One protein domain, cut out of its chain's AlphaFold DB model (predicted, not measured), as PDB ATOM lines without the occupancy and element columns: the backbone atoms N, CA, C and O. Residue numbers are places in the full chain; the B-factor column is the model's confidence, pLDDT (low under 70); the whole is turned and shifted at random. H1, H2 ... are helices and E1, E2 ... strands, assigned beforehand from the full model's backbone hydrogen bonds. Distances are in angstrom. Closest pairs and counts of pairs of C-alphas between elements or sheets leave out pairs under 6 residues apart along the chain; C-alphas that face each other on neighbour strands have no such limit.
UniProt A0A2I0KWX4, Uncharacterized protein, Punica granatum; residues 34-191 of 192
ATOM      1  N   ILE A  34      -9.500  35.767 -14.343       67.69
ATOM      2  CA  ILE A  34     -10.479  35.532 -15.401       67.69
ATOM      3  C   ILE A  34      -9.670  35.161 -16.639       67.69
ATOM      4  O   ILE A  34      -8.920  35.988 -17.173       67.69
ATOM      5  N   ASP A  35      -9.771  33.899 -17.039       67.94
ATOM      6  CA  ASP A  35      -9.246  33.444 -18.321       67.94
ATOM      7  C   ASP A  35     -10.196  33.932 -19.418       67.94
ATOM      8  O   ASP A  35     -11.401  34.007 -19.192       67.94
ATOM      9  N   HIS A  36      -9.672  34.281 -20.595       68.06
ATOM     10  CA  HIS A  36     -10.507  34.757 -21.707       68.06
ATOM     11  C   HIS A  36     -11.352  35.997 -21.376       68.06
ATOM     12  O   HIS A  36     -12.494  36.138 -21.827       68.06
ATOM     13  N   ALA A  37     -10.779  36.907 -20.580       66.25
ATOM     14  CA  ALA A  37     -11.453  38.109 -20.090       66.25
ATOM     15  C   ALA A  37     -11.941  39.037 -21.221       66.25
ATOM     16  O   ALA A  37     -12.811  39.877 -20.990       66.25
ATOM     17  N   GLU A  38     -11.415  38.885 -22.442       65.25
ATOM     18  CA  GLU A  38     -11.904  39.565 -23.646       65.25
ATOM     19  C   GLU A  38     -13.378  39.263 -23.953       65.25
ATOM     20  O   GLU A  38     -14.082  40.057 -24.578       65.25
ATOM     21  N   THR A  39     -13.873  38.112 -23.497       76.44
ATOM     22  CA  THR A  39     -15.241  37.679 -23.754       76.44
ATOM     23  C   THR A  39     -16.178  38.116 -22.627       76.44
ATOM     24  O   THR A  39     -15.888  37.977 -21.435       76.44
ATOM     25  N   LEU A  40     -17.351  38.631 -23.007       80.06
ATOM     26  CA  LEU A  40     -18.389  38.994 -22.040       80.06
ATOM     27  C   LEU A  40     -18.887  37.768 -21.261       80.06
ATOM     28  O   LEU A  40     -19.164  37.877 -20.069       80.06
ATOM     29  N   GLU A  41     -18.978  36.614 -21.924       82.06
ATOM     30  CA  GLU A  41     -19.414  35.350 -21.324       82.06
ATOM     31  C   GLU A  41     -18.521  34.944 -20.147       82.06
ATOM     32  O   GLU A  41     -19.029  34.637 -19.069       82.06
ATOM     33  N   GLU A  42     -17.198  35.029 -20.288       77.88
ATOM     34  CA  GLU A  42     -16.291  34.638 -19.204       77.88
ATOM     35  C   GLU A  42     -16.290  35.649 -18.054       77.88
ATOM     36  O   GLU A  42     -16.270  35.266 -16.881       77.88
ATOM     37  N   CYS A  43     -16.442  36.944 -18.357       75.12
ATOM     38  CA  CYS A  43     -16.681  37.958 -17.327       75.12
ATOM     39  C   CYS A  43     -17.980  37.683 -16.543       75.12
ATOM     40  O   CYS A  43     -18.023  37.858 -15.319       75.12
ATOM     41  N   GLN A  44     -19.037  37.227 -17.223       78.56
ATOM     42  CA  GLN A  44     -20.307  36.845 -16.598       78.56
ATOM     43  C   GLN A  44     -20.161  35.575 -15.758       78.56
ATOM     44  O   GLN A  44     -20.613  35.563 -14.613       78.56
ATOM     45  N   ASN A  45     -19.494  34.541 -16.277       79.88
ATOM     46  CA  ASN A  45     -19.218  33.299 -15.553       79.88
ATOM     47  C   ASN A  45     -18.474  33.579 -14.243       79.88
ATOM     48  O   ASN A  45     -18.898  33.127 -13.177       79.88
ATOM     49  N   PHE A  46     -17.416  34.392 -14.304       76.38
ATOM     50  CA  PHE A  46     -16.673  34.817 -13.121       76.38
ATOM     51  C   PHE A  46     -17.545  35.616 -12.143       76.38
ATOM     52  O   PHE A  46     -17.555  35.347 -10.942       76.38
ATOM     53  N   THR A  47     -18.317  36.581 -12.646       77.69
ATOM     54  CA  THR A  47     -19.180  37.418 -11.799       77.69
ATOM     55  C   THR A  47     -20.252  36.587 -11.097       77.69
ATOM     56  O   THR A  47     -20.476  36.780  -9.904       77.69
ATOM     57  N   ASN A  48     -20.878  35.641 -11.796       78.38
ATOM     58  CA  ASN A  48     -21.896  34.749 -11.239       78.38
ATOM     59  C   ASN A  48     -21.312  33.795 -10.191       78.38
ATOM     60  O   ASN A  48     -21.982  33.474  -9.211       78.38
ATOM     61  N   LEU A  49     -20.054  33.375 -10.359       76.69
ATOM     62  CA  LEU A  49     -19.337  32.591  -9.355       76.69
ATOM     63  C   LEU A  49     -19.103  33.400  -8.066       76.69
ATOM     64  O   LEU A  49     -19.284  32.876  -6.968       76.69
ATOM     65  N   MET A  50     -18.711  34.670  -8.195       72.19
ATOM     66  CA  MET A  50     -18.406  35.546  -7.055       72.19
ATOM     67  C   MET A  50     -19.665  36.112  -6.380       72.19
ATOM     68  O   MET A  50     -19.699  36.279  -5.161       72.19
ATOM     69  N   TRP A  51     -20.714  36.376  -7.162       80.44
ATOM     70  CA  TRP A  51     -22.008  36.886  -6.714       80.44
ATOM     71  C   TRP A  51     -23.144  36.068  -7.347       80.44
ATOM     72  O   TRP A  51     -23.721  36.496  -8.345       80.44
ATOM     73  N   PRO A  52     -23.538  34.930  -6.743       74.06
ATOM     74  CA  PRO A  52     -24.597  34.067  -7.281       74.06
ATOM     75  C   PRO A  52     -25.976  34.736  -7.399       74.06
ATOM     76  O   PRO A  52     -26.823  34.281  -8.159       74.06
ATOM     77  N   ALA A  53     -26.206  35.826  -6.656       76.69
ATOM     78  CA  ALA A  53     -27.408  36.658  -6.757       76.69
ATOM     79  C   ALA A  53     -27.342  37.709  -7.890       76.69
ATOM     80  O   ALA A  53     -28.273  38.496  -8.050       76.69
ATOM     81  N   GLY A  54     -26.249  37.725  -8.660       75.62
ATOM     82  CA  GLY A  54     -25.971  38.677  -9.730       75.62
ATOM     83  C   GLY A  54     -25.205  39.917  -9.259       75.62
ATOM     84  O   GLY A  54     -25.362  40.393  -8.133       75.62
ATOM     85  N   ASN A  55     -24.364  40.458 -10.148       78.31
ATOM     86  CA  ASN A  55     -23.683  41.744  -9.971       78.31
ATOM     87  C   ASN A  55     -23.285  42.350 -11.332       78.31
ATOM     88  O   ASN A  55     -22.110  42.438 -11.696       78.31
ATOM     89  N   ASP A  56     -24.286  42.804 -12.089       81.31
ATOM     90  CA  ASP A  56     -24.110  43.363 -13.437       81.31
ATOM     91  C   ASP A  56     -23.113  44.522 -13.497       81.31
ATOM     92  O   ASP A  56     -22.463  44.743 -14.519       81.31
ATOM     93  N   ARG A  57     -23.003  45.299 -12.412       83.00
ATOM     94  CA  ARG A  57     -22.092  46.440 -12.350       83.00
ATOM     95  C   ARG A  57     -20.638  45.983 -12.387       83.00
ATOM     96  O   ARG A  57     -19.855  46.593 -13.110       83.00
ATOM     97  N   SER A  58     -20.295  44.933 -11.641       74.88
ATOM     98  CA  SER A  58     -18.947  44.359 -11.653       74.88
ATOM     99  C   SER A  58     -18.625  43.720 -12.999       74.88
ATOM    100  O   SER A  58     -17.623  44.092 -13.593       74.88
ATOM    101  N   CYS A  59     -19.521  42.901 -13.559       74.88
ATOM    102  CA  CYS A  59     -19.306  42.306 -14.883       74.88
ATOM    103  C   CYS A  59     -19.065  43.365 -15.973       74.88
ATOM    104  O   CYS A  59     -18.161  43.223 -16.795       74.88
ATOM    105  N   LYS A  60     -19.851  44.452 -15.975       81.75
ATOM    106  CA  LYS A  60     -19.667  45.565 -16.923       81.75
ATOM    107  C   LYS A  60     -18.350  46.305 -16.687       81.75
ATOM    108  O   LYS A  60     -17.698  46.706 -17.650       81.75
ATOM    109  N   ALA A  61     -17.962  46.505 -15.428       81.31
ATOM    110  CA  ALA A  61     -16.699  47.150 -15.084       81.31
ATOM    111  C   ALA A  61     -15.499  46.305 -15.541       81.31
ATOM    112  O   ALA A  61     -14.603  46.845 -16.183       81.31
ATOM    113  N   ASP A  62     -15.524  44.995 -15.299       70.69
ATOM    114  CA  ASP A  62     -14.454  44.075 -15.693       70.69
ATOM    115  C   ASP A  62     -14.332  43.972 -17.218       70.69
ATOM    116  O   ASP A  62     -13.229  44.072 -17.763       70.69
ATOM    117  N   HIS A  63     -15.462  43.872 -17.926       77.06
ATOM    118  CA  HIS A  63     -15.467  43.823 -19.385       77.06
ATOM    119  C   HIS A  63     -14.961  45.134 -20.010       77.06
ATOM    120  O   HIS A  63     -14.044  45.113 -20.827       77.06
ATOM    121  N   SER A  64     -15.471  46.291 -19.565       81.94
ATOM    122  CA  SER A  64     -15.027  47.600 -20.082       81.94
ATOM    123  C   SER A  64     -13.559  47.903 -19.767       81.94
ATOM    124  O   SER A  64     -12.853  48.496 -20.588       81.94
ATOM    125  N   TYR A  65     -13.069  47.483 -18.596       80.69
ATOM    126  CA  TYR A  65     -11.651  47.572 -18.265       80.69
ATOM    127  C   TYR A  65     -10.811  46.687 -19.187       80.69
ATOM    128  O   TYR A  65      -9.765  47.127 -19.668       80.69
ATOM    129  N   THR A  66     -11.277  45.466 -19.459       71.69
ATOM    130  CA  THR A  66     -10.579  44.545 -20.352       71.69
ATOM    131  C   THR A  66     -10.492  45.125 -21.757       71.69
ATOM    132  O   THR A  66      -9.373  45.313 -22.223       71.69
ATOM    133  N   GLU A  67     -11.611  45.557 -22.355       80.62
ATOM    134  CA  GLU A  67     -11.648  46.225 -23.670       80.62
ATOM    135  C   GLU A  67     -10.664  47.404 -23.759       80.62
ATOM    136  O   GLU A  67      -9.938  47.575 -24.746       80.62
ATOM    137  N   PHE A  68     -10.620  48.243 -22.718       84.25
ATOM    138  CA  PHE A  68      -9.688  49.365 -22.664       84.25
ATOM    139  C   PHE A  68      -8.229  48.895 -22.687       84.25
ATOM    140  O   PHE A  68      -7.414  49.443 -23.439       84.25
ATOM    141  N   ILE A  69      -7.893  47.884 -21.884       79.44
ATOM    142  CA  ILE A  69      -6.533  47.358 -21.829       79.44
ATOM    143  C   ILE A  69      -6.149  46.632 -23.118       79.44
ATOM    144  O   ILE A  69      -5.009  46.804 -23.541       79.44
ATOM    145  N   GLU A  70      -7.045  45.909 -23.796       74.38
ATOM    146  CA  GLU A  70      -6.702  45.289 -25.088       74.38
ATOM    147  C   GLU A  70      -6.299  46.350 -26.106       74.38
ATOM    148  O   GLU A  70      -5.279  46.240 -26.790       74.38
ATOM    149  N   ARG A  71      -7.073  47.441 -26.175       81.56
ATOM    150  CA  ARG A  71      -6.781  48.557 -27.080       81.56
ATOM    151  C   ARG A  71      -5.440  49.203 -26.753       81.56
ATOM    152  O   ARG A  71      -4.700  49.565 -27.674       81.56
ATOM    153  N   LEU A  72      -5.134  49.352 -25.465       83.56
ATOM    154  CA  LEU A  72      -3.862  49.891 -25.001       83.56
ATOM    155  C   LEU A  72      -2.698  48.943 -25.313       83.56
ATOM    156  O   LEU A  72      -1.681  49.396 -25.833       83.56
ATOM    157  N   GLU A  73      -2.840  47.642 -25.056       79.56
ATOM    158  CA  GLU A  73      -1.821  46.629 -25.347       79.56
ATOM    159  C   GLU A  73      -1.523  46.577 -26.845       79.56
ATOM    160  O   GLU A  73      -0.364  46.668 -27.245       79.56
ATOM    161  N   ALA A  74      -2.562  46.552 -27.677       80.38
ATOM    162  CA  ALA A  74      -2.441  46.598 -29.124       80.38
ATOM    163  C   ALA A  74      -1.707  47.867 -29.596       80.38
ATOM    164  O   ALA A  74      -0.849  47.801 -30.477       80.38
ATOM    165  N   MET A  75      -2.010  49.032 -29.012       84.56
ATOM    166  CA  MET A  75      -1.326  50.291 -29.332       84.56
ATOM    167  C   MET A  75       0.153  50.251 -28.946       84.56
ATOM    168  O   MET A  75       1.006  50.542 -29.783       84.56
ATOM    169  N   VAL A  76       0.457  49.863 -27.707       84.44
ATOM    170  CA  VAL A  76       1.831  49.780 -27.200       84.44
ATOM    171  C   VAL A  76       2.639  48.768 -28.005       84.44
ATOM    172  O   VAL A  76       3.757  49.070 -28.410       84.44
ATOM    173  N   MET A  77       2.075  47.593 -28.294       82.06
ATOM    174  CA  MET A  77       2.756  46.576 -29.087       82.06
ATOM    175  C   MET A  77       3.029  47.081 -30.500       82.06
ATOM    176  O   MET A  77       4.170  46.980 -30.936       82.06
ATOM    177  N   ARG A  78       2.061  47.712 -31.183       83.12
ATOM    178  CA  ARG A  78       2.320  48.351 -32.488       83.12
ATOM    179  C   ARG A  78       3.495  49.324 -32.426       83.12
ATOM    180  O   ARG A  78       4.420  49.187 -33.216       83.12
ATOM    181  N   MET A  79       3.512  50.221 -31.439       86.81
ATOM    182  CA  MET A  79       4.616  51.173 -31.262       86.81
ATOM    183  C   MET A  79       5.965  50.470 -31.054       86.81
ATOM    184  O   MET A  79       6.978  50.909 -31.596       86.81
ATOM    185  N   VAL A  80       5.992  49.371 -30.292       84.62
ATOM    186  CA  VAL A  80       7.200  48.554 -30.122       84.62
ATOM    187  C   VAL A  80       7.624  47.965 -31.467       84.62
ATOM    188  O   VAL A  80       8.762  48.176 -31.870       84.62
ATOM    189  N   PHE A  81       6.732  47.294 -32.196       82.50
ATOM    190  CA  PHE A  81       7.036  46.716 -33.509       82.50
ATOM    191  C   PHE A  81       7.586  47.753 -34.494       82.50
ATOM    192  O   PHE A  81       8.649  47.531 -35.079       82.50
ATOM    193  N   ASP A  82       6.934  48.912 -34.583       84.81
ATOM    194  CA  ASP A  82       7.350  50.020 -35.440       84.81
ATOM    195  C   ASP A  82       8.746  50.537 -35.058       84.81
ATOM    196  O   ASP A  82       9.587  50.752 -35.931       84.81
ATOM    197  N   SER A  83       9.043  50.661 -33.757       85.50
ATOM    198  CA  SER A  83      10.353  51.133 -33.275       85.50
ATOM    199  C   SER A  83      11.518  50.209 -33.648       85.50
ATOM    200  O   SER A  83      12.639  50.679 -33.838       85.50
ATOM    201  N   TYR A  84      11.257  48.906 -33.798       78.69
ATOM    202  CA  TYR A  84      12.243  47.918 -34.246       78.69
ATOM    203  C   TYR A  84      12.192  47.673 -35.767       78.69
ATOM    204  O   TYR A  84      12.878  46.770 -36.255       78.69
ATOM    205  N   GLY A  85      11.378  48.430 -36.517       81.56
ATOM    206  CA  GLY A  85      11.189  48.255 -37.962       81.56
ATOM    207  C   GLY A  85      10.538  46.920 -38.344       81.56
ATOM    208  O   GLY A  85      10.706  46.449 -39.469       81.56
ATOM    209  N   GLN A  86       9.834  46.281 -37.407       77.56
ATOM    210  CA  GLN A  86       9.306  44.928 -37.554       77.56
ATOM    211  C   GLN A  86       7.868  44.932 -38.073       77.56
ATOM    212  O   GLN A  86       6.993  45.583 -37.511       77.56
ATOM    213  N   LYS A  87       7.596  44.148 -39.123       78.69
ATOM    214  CA  LYS A  87       6.280  44.105 -39.795       78.69
ATOM    215  C   LYS A  87       5.350  42.993 -39.290       78.69
ATOM    216  O   LYS A  87       4.209  42.888 -39.732       78.69
ATOM    217  N   CYS A  88       5.813  42.172 -38.352       75.88
ATOM    218  CA  CYS A  88       5.127  40.965 -37.884       75.88
ATOM    219  C   CYS A  88       4.071  41.200 -36.782       75.88
ATOM    220  O   CYS A  88       3.574  40.232 -36.208       75.88
ATOM    221  N   TYR A  89       3.656  42.451 -36.522       79.38
ATOM    222  CA  TYR A  89       2.619  42.764 -35.524       79.38
ATOM    223  C   TYR A  89       1.319  41.981 -35.751       79.38
ATOM    224  O   TYR A  89       0.751  41.463 -34.796       79.38
ATOM    225  N   LYS A  90       0.849  41.863 -37.001       76.06
ATOM    226  CA  LYS A  90      -0.419  41.174 -37.295       76.06
ATOM    227  C   LYS A  90      -0.366  39.691 -36.909       76.06
ATOM    228  O   LYS A  90      -1.239  39.223 -36.194       76.06
ATOM    229  N   SER A  91       0.710  38.996 -37.285       73.75
ATOM    230  CA  SER A  91       0.930  37.599 -36.888       73.75
ATOM    231  C   SER A  91       1.071  37.434 -35.371       73.75
ATOM    232  O   SER A  91       0.624  36.426 -34.831       73.75
ATOM    233  N   TYR A  92       1.670  38.411 -34.683       73.50
ATOM    234  CA  TYR A  92       1.734  38.428 -33.222       73.50
ATOM    235  C   TYR A  92       0.344  38.602 -32.588       73.50
ATOM    236  O   TYR A  92       0.007  37.868 -31.663       73.50
ATOM    237  N   ALA A  93      -0.448  39.555 -33.088       72.75
ATOM    238  CA  ALA A  93      -1.772  39.877 -32.566       72.75
ATOM    239  C   ALA A  93      -2.754  38.711 -32.744       72.75
ATOM    240  O   ALA A  93      -3.449  38.362 -31.797       72.75
ATOM    241  N   ASP A  94      -2.739  38.054 -33.907       69.31
ATOM    242  CA  ASP A  94      -3.609  36.906 -34.201       69.31
ATOM    243  C   ASP A  94      -3.303  35.681 -33.310       69.31
ATOM    244  O   ASP A  94      -4.141  34.796 -33.149       69.31
ATOM    245  N   ALA A  95      -2.105  35.618 -32.717       61.50
ATOM    246  CA  ALA A  95      -1.672  34.533 -31.836       61.50
ATOM    247  C   ALA A  95      -1.845  34.838 -30.334       61.50
ATOM    248  O   ALA A  95      -1.572  33.961 -29.509       61.50
ATOM    249  N   ALA A  96      -2.247  36.060 -29.964       60.50
ATOM    250  CA  ALA A  96      -2.340  36.510 -28.578       60.50
ATOM    251  C   ALA A  96      -3.769  36.381 -28.009       60.50
ATOM    252  O   ALA A  96      -4.757  36.626 -28.690       60.50
ATOM    253  N   THR A  97      -3.877  36.013 -26.735       61.22
ATOM    254  CA  THR A  97      -5.112  35.975 -25.930       61.22
ATOM    255  C   THR A  97      -4.854  36.728 -24.625       61.22
ATOM    256  O   THR A  97      -3.741  36.654 -24.097       61.22
ATOM    257  N   LEU A  98      -5.840  37.448 -24.089       57.00
ATOM    258  CA  LEU A  98      -5.678  38.246 -22.876       57.00
ATOM    259  C   LEU A  98      -6.164  37.506 -21.626       57.00
ATOM    260  O   LEU A  98      -7.096  36.711 -21.640       57.00
ATOM    261  N   LEU A  99      -5.465  37.741 -20.522       53.09
ATOM    262  CA  LEU A  99      -5.753  37.147 -19.224       53.09
ATOM    263  C   LEU A  99      -5.642  38.231 -18.156       53.09
ATOM    264  O   LEU A  99      -4.620  38.919 -18.052       53.09
ATOM    265  N   LEU A 100      -6.684  38.370 -17.343       54.09
ATOM    266  CA  LEU A 100      -6.742  39.317 -16.234       54.09
ATOM    267  C   LEU A 100      -6.296  38.604 -14.947       54.09
ATOM    268  O   LEU A 100      -6.910  37.618 -14.538       54.09
ATOM    269  N   ARG A 101      -5.201  39.057 -14.319       51.81
ATOM    270  CA  ARG A 101      -4.572  38.381 -13.166       51.81
ATOM    271  C   ARG A 101      -3.833  39.309 -12.209       51.81
ATOM    272  O   ARG A 101      -3.230  40.310 -12.588       51.81
ATOM    273  N   PHE A 102      -3.795  38.904 -10.943       47.75
ATOM    274  CA  PHE A 102      -2.979  39.505  -9.884       47.75
ATOM    275  C   PHE A 102      -1.595  38.785  -9.817       47.75
ATOM    276  O   PHE A 102      -1.508  37.561  -9.899       47.75
ATOM    277  N   LEU A 103      -0.495  39.555  -9.780       47.19
ATOM    278  CA  LEU A 103       0.869  39.228 -10.288       47.19
ATOM    279  C   LEU A 103       1.739  38.210  -9.505       47.19
ATOM    280  O   LEU A 103       1.776  38.245  -8.279       47.19
ATOM    281  N   LYS A 104       2.565  37.374 -10.188       32.53
ATOM    282  CA  LYS A 104       3.954  37.646 -10.691       32.53
ATOM    283  C   LYS A 104       4.377  36.704 -11.851       32.53
ATOM    284  O   LYS A 104       4.378  35.497 -11.634       32.53
ATOM    285  N   TYR A 105       4.898  37.213 -12.993       44.44
ATOM    286  CA  TYR A 105       5.378  36.378 -14.132       44.44
ATOM    287  C   TYR A 105       6.588  36.921 -14.928       44.44
ATOM    288  O   TYR A 105       6.834  38.124 -14.966       44.44
ATOM    289  N   LYS A 106       7.322  36.018 -15.612       43.59
ATOM    290  CA  LYS A 106       8.325  36.316 -16.663       43.59
ATOM    291  C   LYS A 106       7.777  35.814 -18.012       43.59
ATOM    292  O   LYS A 106       7.457  34.629 -18.109       43.59
ATOM    293  N   LYS A 107       7.625  36.703 -19.005       55.69
ATOM    294  CA  LYS A 107       7.009  36.409 -20.318       55.69
ATOM    295  C   LYS A 107       8.027  35.839 -21.333       55.69
ATOM    296  O   LYS A 107       9.198  36.206 -21.253       55.69
ATOM    297  N   PRO A 108       7.601  35.020 -22.315       54.06
ATOM    298  CA  PRO A 108       8.471  34.463 -23.355       54.06
ATOM    299  C   PRO A 108       8.677  35.367 -24.589       54.06
ATOM    300  O   PRO A 108       9.076  34.866 -25.637       54.06
ATOM    301  N   HIS A 109       8.454  36.686 -24.495       58.50
ATOM    302  CA  HIS A 109       8.698  37.612 -25.620       58.50
ATOM    303  C   HIS A 109      10.136  37.533 -26.159       58.50
ATOM    304  O   HIS A 109      10.345  37.683 -27.363       58.50
ATOM    305  N   ASP A 110      11.106  37.218 -25.298       68.31
ATOM    306  CA  ASP A 110      12.493  36.952 -25.688       68.31
ATOM    307  C   ASP A 110      12.576  35.832 -26.735       68.31
ATOM    308  O   ASP A 110      13.353  35.927 -27.674       68.31
ATOM    309  N   ALA A 111      11.754  34.788 -26.618       78.25
ATOM    310  CA  ALA A 111      11.816  33.627 -27.498       78.25
ATOM    311  C   ALA A 111      11.161  33.885 -28.860       78.25
ATOM    312  O   ALA A 111      11.726  33.551 -29.902       78.25
ATOM    313  N   TRP A 112       9.995  34.536 -28.861       82.81
ATOM    314  CA  TRP A 112       9.312  34.903 -30.102       82.81
ATOM    315  C   TRP A 112      10.128  35.930 -30.905       82.81
ATOM    316  O   TRP A 112      10.301  35.780 -32.109       82.81
ATOM    317  N   SER A 113      10.724  36.923 -30.235       83.44
ATOM    318  CA  SER A 113      11.493  37.999 -30.885       83.44
ATOM    319  C   SER A 113      12.943  37.632 -31.252       83.44
ATOM    320  O   SER A 113      13.722  38.505 -31.653       83.44
ATOM    321  N   ASN A 114      13.340  36.368 -31.078       85.94
ATOM    322  CA  ASN A 114      14.727  35.903 -31.196       85.94
ATOM    323  C   ASN A 114      15.721  36.739 -30.351       85.94
ATOM    324  O   ASN A 114      16.813  37.098 -30.790       85.94
ATOM    325  N   GLY A 115      15.316  37.127 -29.142       79.94
ATOM    326  CA  GLY A 115      16.116  37.893 -28.185       79.94
ATOM    327  C   GLY A 115      16.181  39.402 -28.444       79.94
ATOM    328  O   GLY A 115      16.925  40.093 -27.742       79.94
ATOM    329  N   ARG A 116      15.428  39.930 -29.423       80.75
ATOM    330  CA  ARG A 116      15.388  41.373 -29.728       80.75
ATOM    331  C   ARG A 116      14.634  42.170 -28.665       80.75
ATOM    332  O   ARG A 116      15.088  43.241 -28.275       80.75
ATOM    333  N   ILE A 117      13.529  41.632 -28.157       78.88
ATOM    334  CA  ILE A 117      12.750  42.229 -27.067       78.88
ATOM    335  C   ILE A 117      13.101  41.474 -25.790       78.88
ATOM    336  O   ILE A 117      12.821  40.285 -25.693       78.88
ATOM    337  N   LYS A 118      13.722  42.158 -24.820       72.56
ATOM    338  CA  LYS A 118      14.130  41.560 -23.540       72.56
ATOM    339  C   LYS A 118      13.091  41.802 -22.450       72.56
ATOM    340  O   LYS A 118      12.695  42.938 -22.198       72.56
ATOM    341  N   ALA A 119      12.718  40.748 -21.736       68.25
ATOM    342  CA  ALA A 119      11.834  40.818 -20.587       68.25
ATOM    343  C   ALA A 119      12.530  41.485 -19.387       68.25
ATOM    344  O   ALA A 119      13.546  41.004 -18.878       68.25
ATOM    345  N   CYS A 120      11.938  42.568 -18.879       64.12
ATOM    346  CA  CYS A 120      12.436  43.271 -17.700       64.12
ATOM    347  C   CYS A 120      12.060  42.547 -16.400       64.12
ATOM    348  O   CYS A 120      10.890  42.252 -16.131       64.12
ATOM    349  N   TYR A 121      13.057  42.320 -15.545       64.75
ATOM    350  CA  TYR A 121      12.831  41.846 -14.184       64.75
ATOM    351  C   TYR A 121      12.304  42.982 -13.309       64.75
ATOM    352  O   TYR A 121      12.953  44.013 -13.163       64.75
ATOM    353  N   HIS A 122      11.149  42.765 -12.686       64.62
ATOM    354  CA  HIS A 122      10.529  43.714 -11.768       64.62
ATOM    355  C   HIS A 122      10.138  43.030 -10.450       64.62
ATOM    356  O   HIS A 122       9.855  41.829 -10.400       64.62
ATOM    357  N   ARG A 123      10.154  43.802  -9.357       63.81
ATOM    358  CA  ARG A 123       9.738  43.383  -8.011       63.81
ATOM    359  C   ARG A 123       8.997  44.535  -7.347       63.81
ATOM    360  O   ARG A 123       9.483  45.660  -7.369       63.81
ATOM    361  N   VAL A 124       7.884  44.225  -6.694       68.75
ATOM    362  CA  VAL A 124       7.213  45.148  -5.776       68.75
ATOM    363  C   VAL A 124       7.707  44.846  -4.365       68.75
ATOM    364  O   VAL A 124       7.672  43.694  -3.933       68.75
ATOM    365  N   ALA A 125       8.222  45.861  -3.677       67.56
ATOM    366  CA  ALA A 125       8.513  45.790  -2.251       67.56
ATOM    367  C   ALA A 125       7.348  46.444  -1.505       67.56
ATOM    368  O   ALA A 125       7.051  47.612  -1.754       67.56
ATOM    369  N   VAL A 126       6.692  45.688  -0.629       67.06
ATOM    370  CA  VAL A 126       5.707  46.237   0.309       67.06
ATOM    371  C   VAL A 126       6.496  46.921   1.421       67.06
ATOM    372  O   VAL A 126       7.414  46.315   1.970       67.06
ATOM    373  N   ARG A 127       6.221  48.206   1.659       63.50
ATOM    374  CA  ARG A 127       6.982  49.028   2.613       63.50
ATOM    375  C   ARG A 127       6.297  49.162   3.967       63.50
ATOM    376  O   ARG A 127       6.991  49.376   4.951       63.50
ATOM    377  N   GLU A 128       4.977  49.026   4.007       69.69
ATOM    378  CA  GLU A 128       4.167  49.240   5.204       69.69
ATOM    379  C   GLU A 128       3.436  47.946   5.557       69.69
ATOM    380  O   GLU A 128       2.803  47.331   4.702       69.69
ATOM    381  N   GLU A 129       3.565  47.506   6.808       58.97
ATOM    382  CA  GLU A 129       3.081  46.192   7.258       58.97
ATOM    383  C   GLU A 129       1.549  46.109   7.360       58.97
ATOM    384  O   GLU A 129       1.002  45.010   7.342       58.97
ATOM    385  N   ASN A 130       0.857  47.254   7.408       64.25
ATOM    386  CA  ASN A 130      -0.585  47.337   7.669       64.25
ATOM    387  C   ASN A 130      -1.408  47.934   6.515       64.25
ATOM    388  O   ASN A 130      -2.613  48.127   6.672       64.25
ATOM    389  N   GLU A 131      -0.798  48.216   5.361       66.69
ATOM    390  CA  GLU A 131      -1.529  48.718   4.194       66.69
ATOM    391  C   GLU A 131      -1.829  47.607   3.185       66.69
ATOM    392  O   GLU A 131      -0.947  46.875   2.727       66.69
ATOM    393  N   VAL A 132      -3.100  47.512   2.786       66.12
ATOM    394  CA  VAL A 132      -3.534  46.586   1.737       66.12
ATOM    395  C   VAL A 132      -3.348  47.244   0.375       66.12
ATOM    396  O   VAL A 132      -3.974  48.255   0.058       66.12
ATOM    397  N   ARG A 133      -2.514  46.638  -0.473       67.44
ATOM    398  CA  ARG A 133      -2.303  47.086  -1.852       67.44
ATOM    399  C   ARG A 133      -3.126  46.255  -2.831       67.44
ATOM    400  O   ARG A 133      -2.774  45.115  -3.127       67.44
ATOM    401  N   TYR A 134      -4.132  46.875  -3.438       68.12
ATOM    402  CA  TYR A 134      -4.826  46.319  -4.600       68.12
ATOM    403  C   TYR A 134      -4.072  46.674  -5.887       68.12
ATOM    404  O   TYR A 134      -3.622  47.807  -6.069       68.12
ATOM    405  N   SER A 135      -3.908  45.716  -6.799       64.94
ATOM    406  CA  SER A 135      -3.354  45.997  -8.127       64.94
ATOM    407  C   SER A 135      -3.881  45.038  -9.169       64.94
ATOM    408  O   SER A 135      -3.711  43.837  -9.004       64.94
ATOM    409  N   LEU A 136      -4.415  45.567 -10.259       66.81
ATOM    410  CA  LEU A 136      -4.886  44.781 -11.387       66.81
ATOM    411  C   LEU A 136      -3.772  44.637 -12.431       66.81
ATOM    412  O   LEU A 136      -3.026  45.586 -12.681       66.81
ATOM    413  N   GLY A 137      -3.631  43.446 -13.007       67.62
ATOM    414  CA  GLY A 137      -2.677  43.174 -14.076       67.62
ATOM    415  C   GLY A 137      -3.355  42.454 -15.230       67.62
ATOM    416  O   GLY A 137      -4.187  41.581 -15.014       67.62
ATOM    417  N   VAL A 138      -2.978  42.804 -16.456       66.19
ATOM    418  CA  VAL A 138      -3.385  42.074 -17.661       66.19
ATOM    419  C   VAL A 138      -2.144  41.497 -18.320       66.19
ATOM    420  O   VAL A 138      -1.113  42.163 -18.460       66.19
ATOM    421  N   PHE A 139      -2.239  40.236 -18.714       70.31
ATOM    422  CA  PHE A 139      -1.171  39.478 -19.335       70.31
ATOM    423  C   PHE A 139      -1.685  38.880 -20.631       70.31
ATOM    424  O   PHE A 139      -2.645  38.125 -20.632       70.31
ATOM    425  N   SER A 140      -1.001  39.172 -21.725       67.69
ATOM    426  CA  SER A 140      -1.166  38.448 -22.977       67.69
ATOM    427  C   SER A 140      -0.422  37.111 -22.929       67.69
ATOM    428  O   SER A 140       0.751  37.049 -22.536       67.69
ATOM    429  N   TYR A 141      -1.124  36.062 -23.341       67.44
ATOM    430  CA  TYR A 141      -0.657  34.693 -23.535       67.44
ATOM    431  C   TYR A 141      -0.687  34.374 -25.024       67.44
ATOM    432  O   TYR A 141      -1.501  34.926 -25.756       67.44
ATOM    433  N   GLN A 142       0.192  33.486 -25.483       67.81
ATOM    434  CA  GLN A 142       0.118  32.975 -26.851       67.81
ATOM    435  C   GLN A 142      -0.384  31.539 -26.822       67.81
ATOM    436  O   GLN A 142       0.140  30.727 -26.060       67.81
ATOM    437  N   LYS A 143      -1.404  31.228 -27.627       66.25
ATOM    438  CA  LYS A 143      -1.902  29.855 -27.762       66.25
ATOM    439  C   LYS A 143      -1.090  29.091 -28.805       66.25
ATOM    440  O   LYS A 143      -0.788  29.604 -29.879       66.25
ATOM    441  N   GLY A 144      -0.790  27.834 -28.487       73.38
ATOM    442  CA  GLY A 144      -0.084  26.911 -29.366       73.38
ATOM    443  C   GLY A 144       1.428  27.124 -29.416       73.38
ATOM    444  O   GLY A 144       2.062  27.637 -28.491       73.38
ATOM    445  N   MET A 145       2.012  26.675 -30.527       81.56
ATOM    446  CA  MET A 145       3.457  26.608 -30.712       81.56
ATOM    447  C   MET A 145       4.042  27.998 -30.978       81.56
ATOM    448  O   MET A 145       3.898  28.540 -32.076       81.56
ATOM    449  N   ILE A 146       4.777  28.542 -30.011       83.38
ATOM    450  CA  ILE A 146       5.592  29.738 -30.206       83.38
ATOM    451  C   ILE A 146       6.743  29.382 -31.134       83.38
ATOM    452  O   ILE A 146       7.561  28.508 -30.841       83.38
ATOM    453  N   LYS A 147       6.813  30.102 -32.249       86.88
ATOM    454  CA  LYS A 147       7.901  30.041 -33.219       86.88
ATOM    455  C   LYS A 147       8.437  31.440 -33.435       86.88
ATOM    456  O   LYS A 147       7.672  32.401 -33.471       86.88
ATOM    457  N   THR A 148       9.748  31.534 -33.575       88.19
ATOM    458  CA  THR A 148      10.380  32.750 -34.068       88.19
ATOM    459  C   THR A 148       9.941  32.961 -35.522       88.19
ATOM    460  O   THR A 148      10.098  32.026 -36.306       88.19
ATOM    461  N   PRO A 149       9.376  34.127 -35.882       87.62
ATOM    462  CA  PRO A 149       9.095  34.471 -37.273       87.62
ATOM    463  C   PRO A 149      10.371  34.441 -38.118       87.62
ATOM    464  O   PRO A 149      11.422  34.886 -37.649       87.62
ATOM    465  N   ASP A 150      10.280  33.953 -39.356       88.56
ATOM    466  CA  ASP A 150      11.436  33.811 -40.249       88.56
ATOM    467  C   ASP A 150      12.103  35.167 -40.535       88.56
ATOM    468  O   ASP A 150      13.320  35.245 -40.663       88.56
ATOM    469  N   GLU A 151      11.342  36.268 -40.517       87.69
ATOM    470  CA  GLU A 151      11.859  37.633 -40.694       87.69
ATOM    471  C   GLU A 151      12.777  38.091 -39.548       87.69
ATOM    472  O   GLU A 151      13.488  39.089 -39.667       87.69
ATOM    473  N   LEU A 152      12.748  37.383 -38.417       86.69
ATOM    474  CA  LEU A 152      13.597  37.623 -37.252       86.69
ATOM    475  C   LEU A 152      14.814  36.682 -37.211       86.69
ATOM    476  O   LEU A 152      15.544  36.669 -36.207       86.69
ATOM    477  N   ILE A 153      15.044  35.897 -38.262       90.62
ATOM    478  CA  ILE A 153      16.165  34.968 -38.384       90.62
ATOM    479  C   ILE A 153      17.021  35.407 -39.573       90.62
ATOM    480  O   ILE A 153      16.563  35.435 -40.709       90.62
ATOM    481  N   ASP A 154      18.275  35.755 -39.301       89.50
ATOM    482  CA  ASP A 154      19.224  36.248 -40.302       89.50
ATOM    483  C   ASP A 154      20.647  35.742 -39.992       89.50
ATOM    484  O   ASP A 154      20.866  35.055 -38.990       89.50
ATOM    485  N   GLU A 155      21.616  36.026 -40.867       89.69
ATOM    486  CA  GLU A 155      23.005  35.574 -40.683       89.69
ATOM    487  C   GLU A 155      23.665  36.183 -39.433       89.69
ATOM    488  O   GLU A 155      24.480  35.526 -38.783       89.69
ATOM    489  N   GLU A 156      23.290  37.409 -39.053       88.75
ATOM    490  CA  GLU A 156      23.812  38.088 -37.858       88.75
ATOM    491  C   GLU A 156      23.167  37.559 -36.566       88.75
ATOM    492  O   GLU A 156      23.776  37.570 -35.489       88.75
ATOM    493  N   ARG A 157      21.921  37.089 -36.655       84.62
ATOM    494  CA  ARG A 157      21.127  36.504 -35.575       84.62
ATOM    495  C   ARG A 157      20.440  35.227 -36.053       84.62
ATOM    496  O   ARG A 157      19.226  35.238 -36.304       84.62
ATOM    497  N   PRO A 158      21.176  34.099 -36.076       89.69
ATOM    498  CA  PRO A 158      20.578  32.804 -36.351       89.69
ATOM    499  C   PRO A 158      19.528  32.463 -35.290       89.69
ATOM    500  O   PRO A 158      19.420  33.103 -34.238       89.69
ATOM    501  N   GLN A 159      18.725  31.442 -35.562       89.19
ATOM    502  CA  GLN A 159      17.668  31.011 -34.657       89.19
ATOM    503  C   GLN A 159      18.245  30.614 -33.287       89.19
ATOM    504  O   GLN A 159      18.944  29.610 -33.154       89.19
ATOM    505  N   GLN A 160      17.925  31.387 -32.248       83.31
ATOM    506  CA  GLN A 160      18.379  31.125 -30.877       83.31
ATOM    507  C   GLN A 160      17.390  30.260 -30.094       83.31
ATOM    508  O   GLN A 160      17.747  29.700 -29.055       83.31
ATOM    509  N   PHE A 161      16.145  30.175 -30.574       83.94
ATOM    510  CA  PHE A 161      15.040  29.558 -29.860       83.94
ATOM    511  C   PHE A 161      14.372  28.453 -30.694       83.94
ATOM    512  O   PHE A 161      13.977  28.683 -31.834       83.94
ATOM    513  N   LYS A 162      14.245  27.236 -30.144       85.38
ATOM    514  CA  LYS A 162      13.463  26.156 -30.773       85.38
ATOM    515  C   LYS A 162      11.965  26.436 -30.605       85.38
ATOM    516  O   LYS A 162      11.595  26.995 -29.577       85.38
ATOM    517  N   PRO A 163      11.100  26.030 -31.551       88.00
ATOM    518  CA  PRO A 163       9.657  26.050 -31.345       88.00
ATOM    519  C   PRO A 163       9.244  25.343 -30.052       88.00
ATOM    520  O   PRO A 163       9.769  24.269 -29.754       88.00
ATOM    521  N   PHE A 164       8.313  25.923 -29.299       84.31
ATOM    522  CA  PHE A 164       7.796  25.327 -28.064       84.31
ATOM    523  C   PHE A 164       6.340  25.710 -27.804       84.31
ATOM    524  O   PHE A 164       5.901  26.785 -28.204       84.31
ATOM    525  N   ASP A 165       5.600  24.848 -27.107       84.50
ATOM    526  CA  ASP A 165       4.256  25.177 -26.641       84.50
ATOM    527  C   ASP A 165       4.322  26.108 -25.418       84.50
ATOM    528  O   ASP A 165       5.066  25.869 -24.460       84.50
ATOM    529  N   HIS A 166       3.574  27.212 -25.480       76.12
ATOM    530  CA  HIS A 166       3.575  28.226 -24.429       76.12
ATOM    531  C   HIS A 166       3.030  27.699 -23.097       76.12
ATOM    532  O   HIS A 166       3.566  28.045 -22.043       76.12
ATOM    533  N   VAL A 167       1.973  26.883 -23.139       75.31
ATOM    534  CA  VAL A 167       1.293  26.360 -21.950       75.31
ATOM    535  C   VAL A 167       2.177  25.322 -21.274       75.31
ATOM    536  O   VAL A 167       2.416  25.423 -20.070       75.31
ATOM    537  N   ASP A 168       2.769  24.411 -22.045       77.88
ATOM    538  CA  ASP A 168       3.698  23.413 -21.506       77.88
ATOM    539  C   ASP A 168       4.905  24.069 -20.824       77.88
ATOM    540  O   ASP A 168       5.311  23.673 -19.728       77.88
ATOM    541  N   PHE A 169       5.452  25.135 -21.422       76.88
ATOM    542  CA  PHE A 169       6.549  25.890 -20.819       76.88
ATOM    543  C   PHE A 169       6.151  26.554 -19.490       76.88
ATOM    544  O   PHE A 169       6.952  26.591 -18.549       76.88
ATOM    545  N   LEU A 170       4.920  27.066 -19.380       73.38
ATOM    546  CA  LEU A 170       4.404  27.621 -18.126       73.38
ATOM    547  C   LEU A 170       4.244  26.536 -17.057       73.38
ATOM    548  O   LEU A 170       4.692  26.745 -15.929       73.38
ATOM    549  N   CYS A 171       3.697  25.371 -17.416       73.88
ATOM    550  CA  CYS A 171       3.564  24.217 -16.524       73.88
ATOM    551  C   CYS A 171       4.928  23.717 -16.026       73.88
ATOM    552  O   CYS A 171       5.115  23.476 -14.830       73.88
ATOM    553  N   TYR A 172       5.919  23.614 -16.917       73.31
ATOM    554  CA  TYR A 172       7.290  23.262 -16.547       73.31
ATOM    555  C   TYR A 172       7.890  24.273 -15.564       73.31
ATOM    556  O   TYR A 172       8.479  23.902 -14.550       73.31
ATOM    557  N   ARG A 173       7.716  25.572 -15.828       67.44
ATOM    558  CA  ARG A 173       8.225  26.623 -14.941       67.44
ATOM    559  C   ARG A 173       7.575  26.554 -13.561       67.44
ATOM    560  O   ARG A 173       8.281  26.676 -12.564       67.44
ATOM    561  N   ASP A 174       6.259  26.386 -13.506       65.75
ATOM    562  CA  ASP A 174       5.502  26.395 -12.253       65.75
ATOM    563  C   ASP A 174       5.746  25.118 -11.422       65.75
ATOM    564  O   ASP A 174       5.712  25.178 -10.194       65.75
ATOM    565  N   SER A 175       6.073  23.992 -12.072       65.69
ATOM    566  CA  SER A 175       6.511  22.749 -11.412       65.69
ATOM    567  C   SER A 175       7.994  22.745 -11.022       65.69
ATOM    568  O   SER A 175       8.397  22.007 -10.121       65.69
ATOM    569  N   SER A 176       8.823  23.581 -11.653       59.75
ATOM    570  CA  SER A 176      10.226  23.726 -11.280       59.75
ATOM    571  C   SER A 176      10.368  24.545  -9.985       59.75
ATOM    572  O   SER A 176      10.162  25.756  -9.963       59.75
ATOM    573  N   ASP A 177      10.814  23.916  -8.890       54.62
ATOM    574  CA  ASP A 177      11.136  24.602  -7.615       54.62
ATOM    575  C   ASP A 177      12.359  25.555  -7.743       54.62
ATOM    576  O   ASP A 177      12.785  26.254  -6.817       54.62
ATOM    577  N   ASN A 178      12.924  25.646  -8.950       49.94
ATOM    578  CA  ASN A 178      14.037  26.505  -9.307       49.94
ATOM    579  C   ASN A 178      13.587  27.957  -9.522       49.94
ATOM    580  O   ASN A 178      13.636  28.515 -10.618       49.94
ATOM    581  N   ARG A 179      13.328  28.654  -8.408       50.16
ATOM    582  CA  ARG A 179      13.430  30.130  -8.336       50.16
ATOM    583  C   ARG A 179      14.866  30.640  -8.578       50.16
ATOM    584  O   ARG A 179      15.113  31.846  -8.504       50.16
ATOM    585  N   VAL A 180      15.821  29.743  -8.842       47.12
ATOM    586  CA  VAL A 180      17.218  30.059  -9.128       47.12
ATOM    587  C   VAL A 180      17.319  30.724 -10.498       47.12
ATOM    588  O   VAL A 180      16.967  30.150 -11.522       47.12
ATOM    589  N   LYS A 181      17.794  31.973 -10.460       52.09
ATOM    590  CA  LYS A 181      18.297  32.832 -11.541       52.09
ATOM    591  C   LYS A 181      18.659  32.092 -12.838       52.09
ATOM    592  O   LYS A 181      19.831  31.892 -13.132       52.09
ATOM    593  N   ALA A 182      17.682  31.763 -13.668       45.88
ATOM    594  CA  ALA A 182      17.998  31.252 -14.985       45.88
ATOM    595  C   ALA A 182      18.040  32.438 -15.946       45.88
ATOM    596  O   ALA A 182      17.008  32.945 -16.400       45.88
ATOM    597  N   GLN A 183      19.255  32.847 -16.302       49.41
ATOM    598  CA  GLN A 183      19.479  33.566 -17.554       49.41
ATOM    599  C   GLN A 183      18.934  32.775 -18.764       49.41
ATOM    600  O   GLN A 183      18.792  33.358 -19.833       49.41
ATOM    601  N   SER A 184      18.511  31.509 -18.602       62.12
ATOM    602  CA  SER A 184      17.794  30.777 -19.645       62.12
ATOM    603  C   SER A 184      16.911  29.604 -19.173       62.12
ATOM    604  O   SER A 184      17.142  28.468 -19.572       62.12
ATOM    605  N   LEU A 185      15.847  29.866 -18.403       71.06
ATOM    606  CA  LEU A 185      14.812  28.857 -18.063       71.06
ATOM    607  C   LEU A 185      14.299  28.107 -19.305       71.06
ATOM    608  O   LEU A 185      14.043  26.912 -19.263       71.06
ATOM    609  N   ILE A 186      14.202  28.821 -20.425       69.75
ATOM    610  CA  ILE A 186      13.786  28.262 -21.709       69.75
ATOM    611  C   ILE A 186      14.837  27.349 -22.357       69.75
ATOM    612  O   ILE A 186      14.470  26.383 -23.009       69.75
ATOM    613  N   LYS A 187      16.139  27.588 -22.136       68.75
ATOM    614  CA  LYS A 187      17.183  26.651 -22.588       68.75
ATOM    615  C   LYS A 187      17.173  25.385 -21.733       68.75
ATOM    616  O   LYS A 187      17.212  24.292 -22.282       68.75
ATOM    617  N   THR A 188      16.969  25.530 -20.419       71.06
ATOM    618  CA  THR A 188      16.795  24.384 -19.512       71.06
ATOM    619  C   THR A 188      15.572  23.548 -19.883       71.06
ATOM    620  O   THR A 188      15.671  22.327 -19.924       71.06
ATOM    621  N   TYR A 189      14.451  24.189 -20.233       71.00
ATOM    622  CA  TYR A 189      13.258  23.509 -20.748       71.00
ATOM    623  C   TYR A 189      13.550  22.661 -21.999       71.00
ATOM    624  O   TYR A 189      12.931  21.623 -22.208       71.00
ATOM    625  N   TRP A 190      14.536  23.052 -22.808       71.06
ATOM    626  CA  TRP A 190      14.980  22.290 -23.978       71.06
ATOM    627  C   TRP A 190      16.109  21.294 -23.713       71.06
ATOM    628  O   TRP A 190      16.522  20.610 -24.651       71.06
ATOM    629  N   GLY A 191      16.625  21.224 -22.485       58.75
ATOM    630  CA  GLY A 191      17.767  20.381 -22.133       58.75
ATOM    631  C   GLY A 191      19.109  20.871 -22.688       58.75
ATOM    632  O   GLY A 191      19.954  20.037 -23.012       58.75
TER     633      GLY A 191
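This is residues 34 to 191 of the 192 residues of an uncharacterized protein of Punica granatum (UniProt A0A2I0KWX4). One long helix, H2, runs along one side of an elongated domain; H1 folds back at its first residues as one arm of a V, and H3 folds back at its other end. A two-strand antiparallel sheet, E1 and E2, lies near the middle of the domain beside residues 62 to 73 of H2, while the helix pair H5 and H6 makes a separate corner reached from E2, and residues 125 to 133 and 177 to 184 stick out as free loops. The printed part has 158 residues with six named helices and two named strands in the order H1 H2 H3 E1 H4 E2 H5 H6. The class is mostly helix, though under half of the residues, 76 of 158, are in named elements. The whole is only just compact, close to loose, with a radius of gyration of the C-alphas of 18.1 A and spans of 60 by 37 by 28 A.

H1, residues 40 to 50, touches residues 56 to 63 of H2, residues 56 to 83, at a steep tilt of 49 degrees, opposite ways; the closest C-alphas, of Cys 43 and Cys 59, are 5.6 A apart. H3, residues 89 to 94, forms a helical hairpin with H2 and touches its residues 74 to 81, closest at the C-alphas of Phe 81 and Tyr 89, 6.3 A, with a shallow tilt of 32 degrees, only just short of steep. E1, residues 96 to 101, and E2, residues 137 to 142, are antiparallel neighbours at 149 degrees, with N 99 and O 139 at 2.8 A and N 141 and O 97 at 2.8 A within hydrogen-bond range. Residues 34 to 35 pair antiparallel with residues 99 to 100 of E1. The closest C-alphas of H2 and E1, of Glu 70 and Leu 98, are 7.5 A apart. H4, residues 109 to 112, touches no helix. H5, residues 166 to 175, touches H6, residues 185 to 189, closest at the C-alphas of Phe 169 and Tyr 189, 7.1 A. Each O i to N i+4 pair is within hydrogen-bond range in H1, H2, H3, H5 and H6; H4 is too short for one.

H1 begins at C-alpha 40, (-18.389, 38.994, -22.040), and is 15.4 A long. H2 is 40.5 A long and ends at C-alpha 83, (10.353, 51.133, -33.275). E1 measures 15.7 A, E2 16.6 A and H5 14.4 A. H6 ends at C-alpha 189, (13.258, 23.509, -20.748).

The two C-alphas farthest apart, of Ala 53 and Glu 155, are 60.8 A apart. The printed part has no cut. The links H4 to E2 and E2 to H5 are long, with 24 and 23 residues. The mean pLDDT of the printed part is 72.6, and 61 residues are under 70, among them 94 to 110, 119 to 138 and 173 to 184.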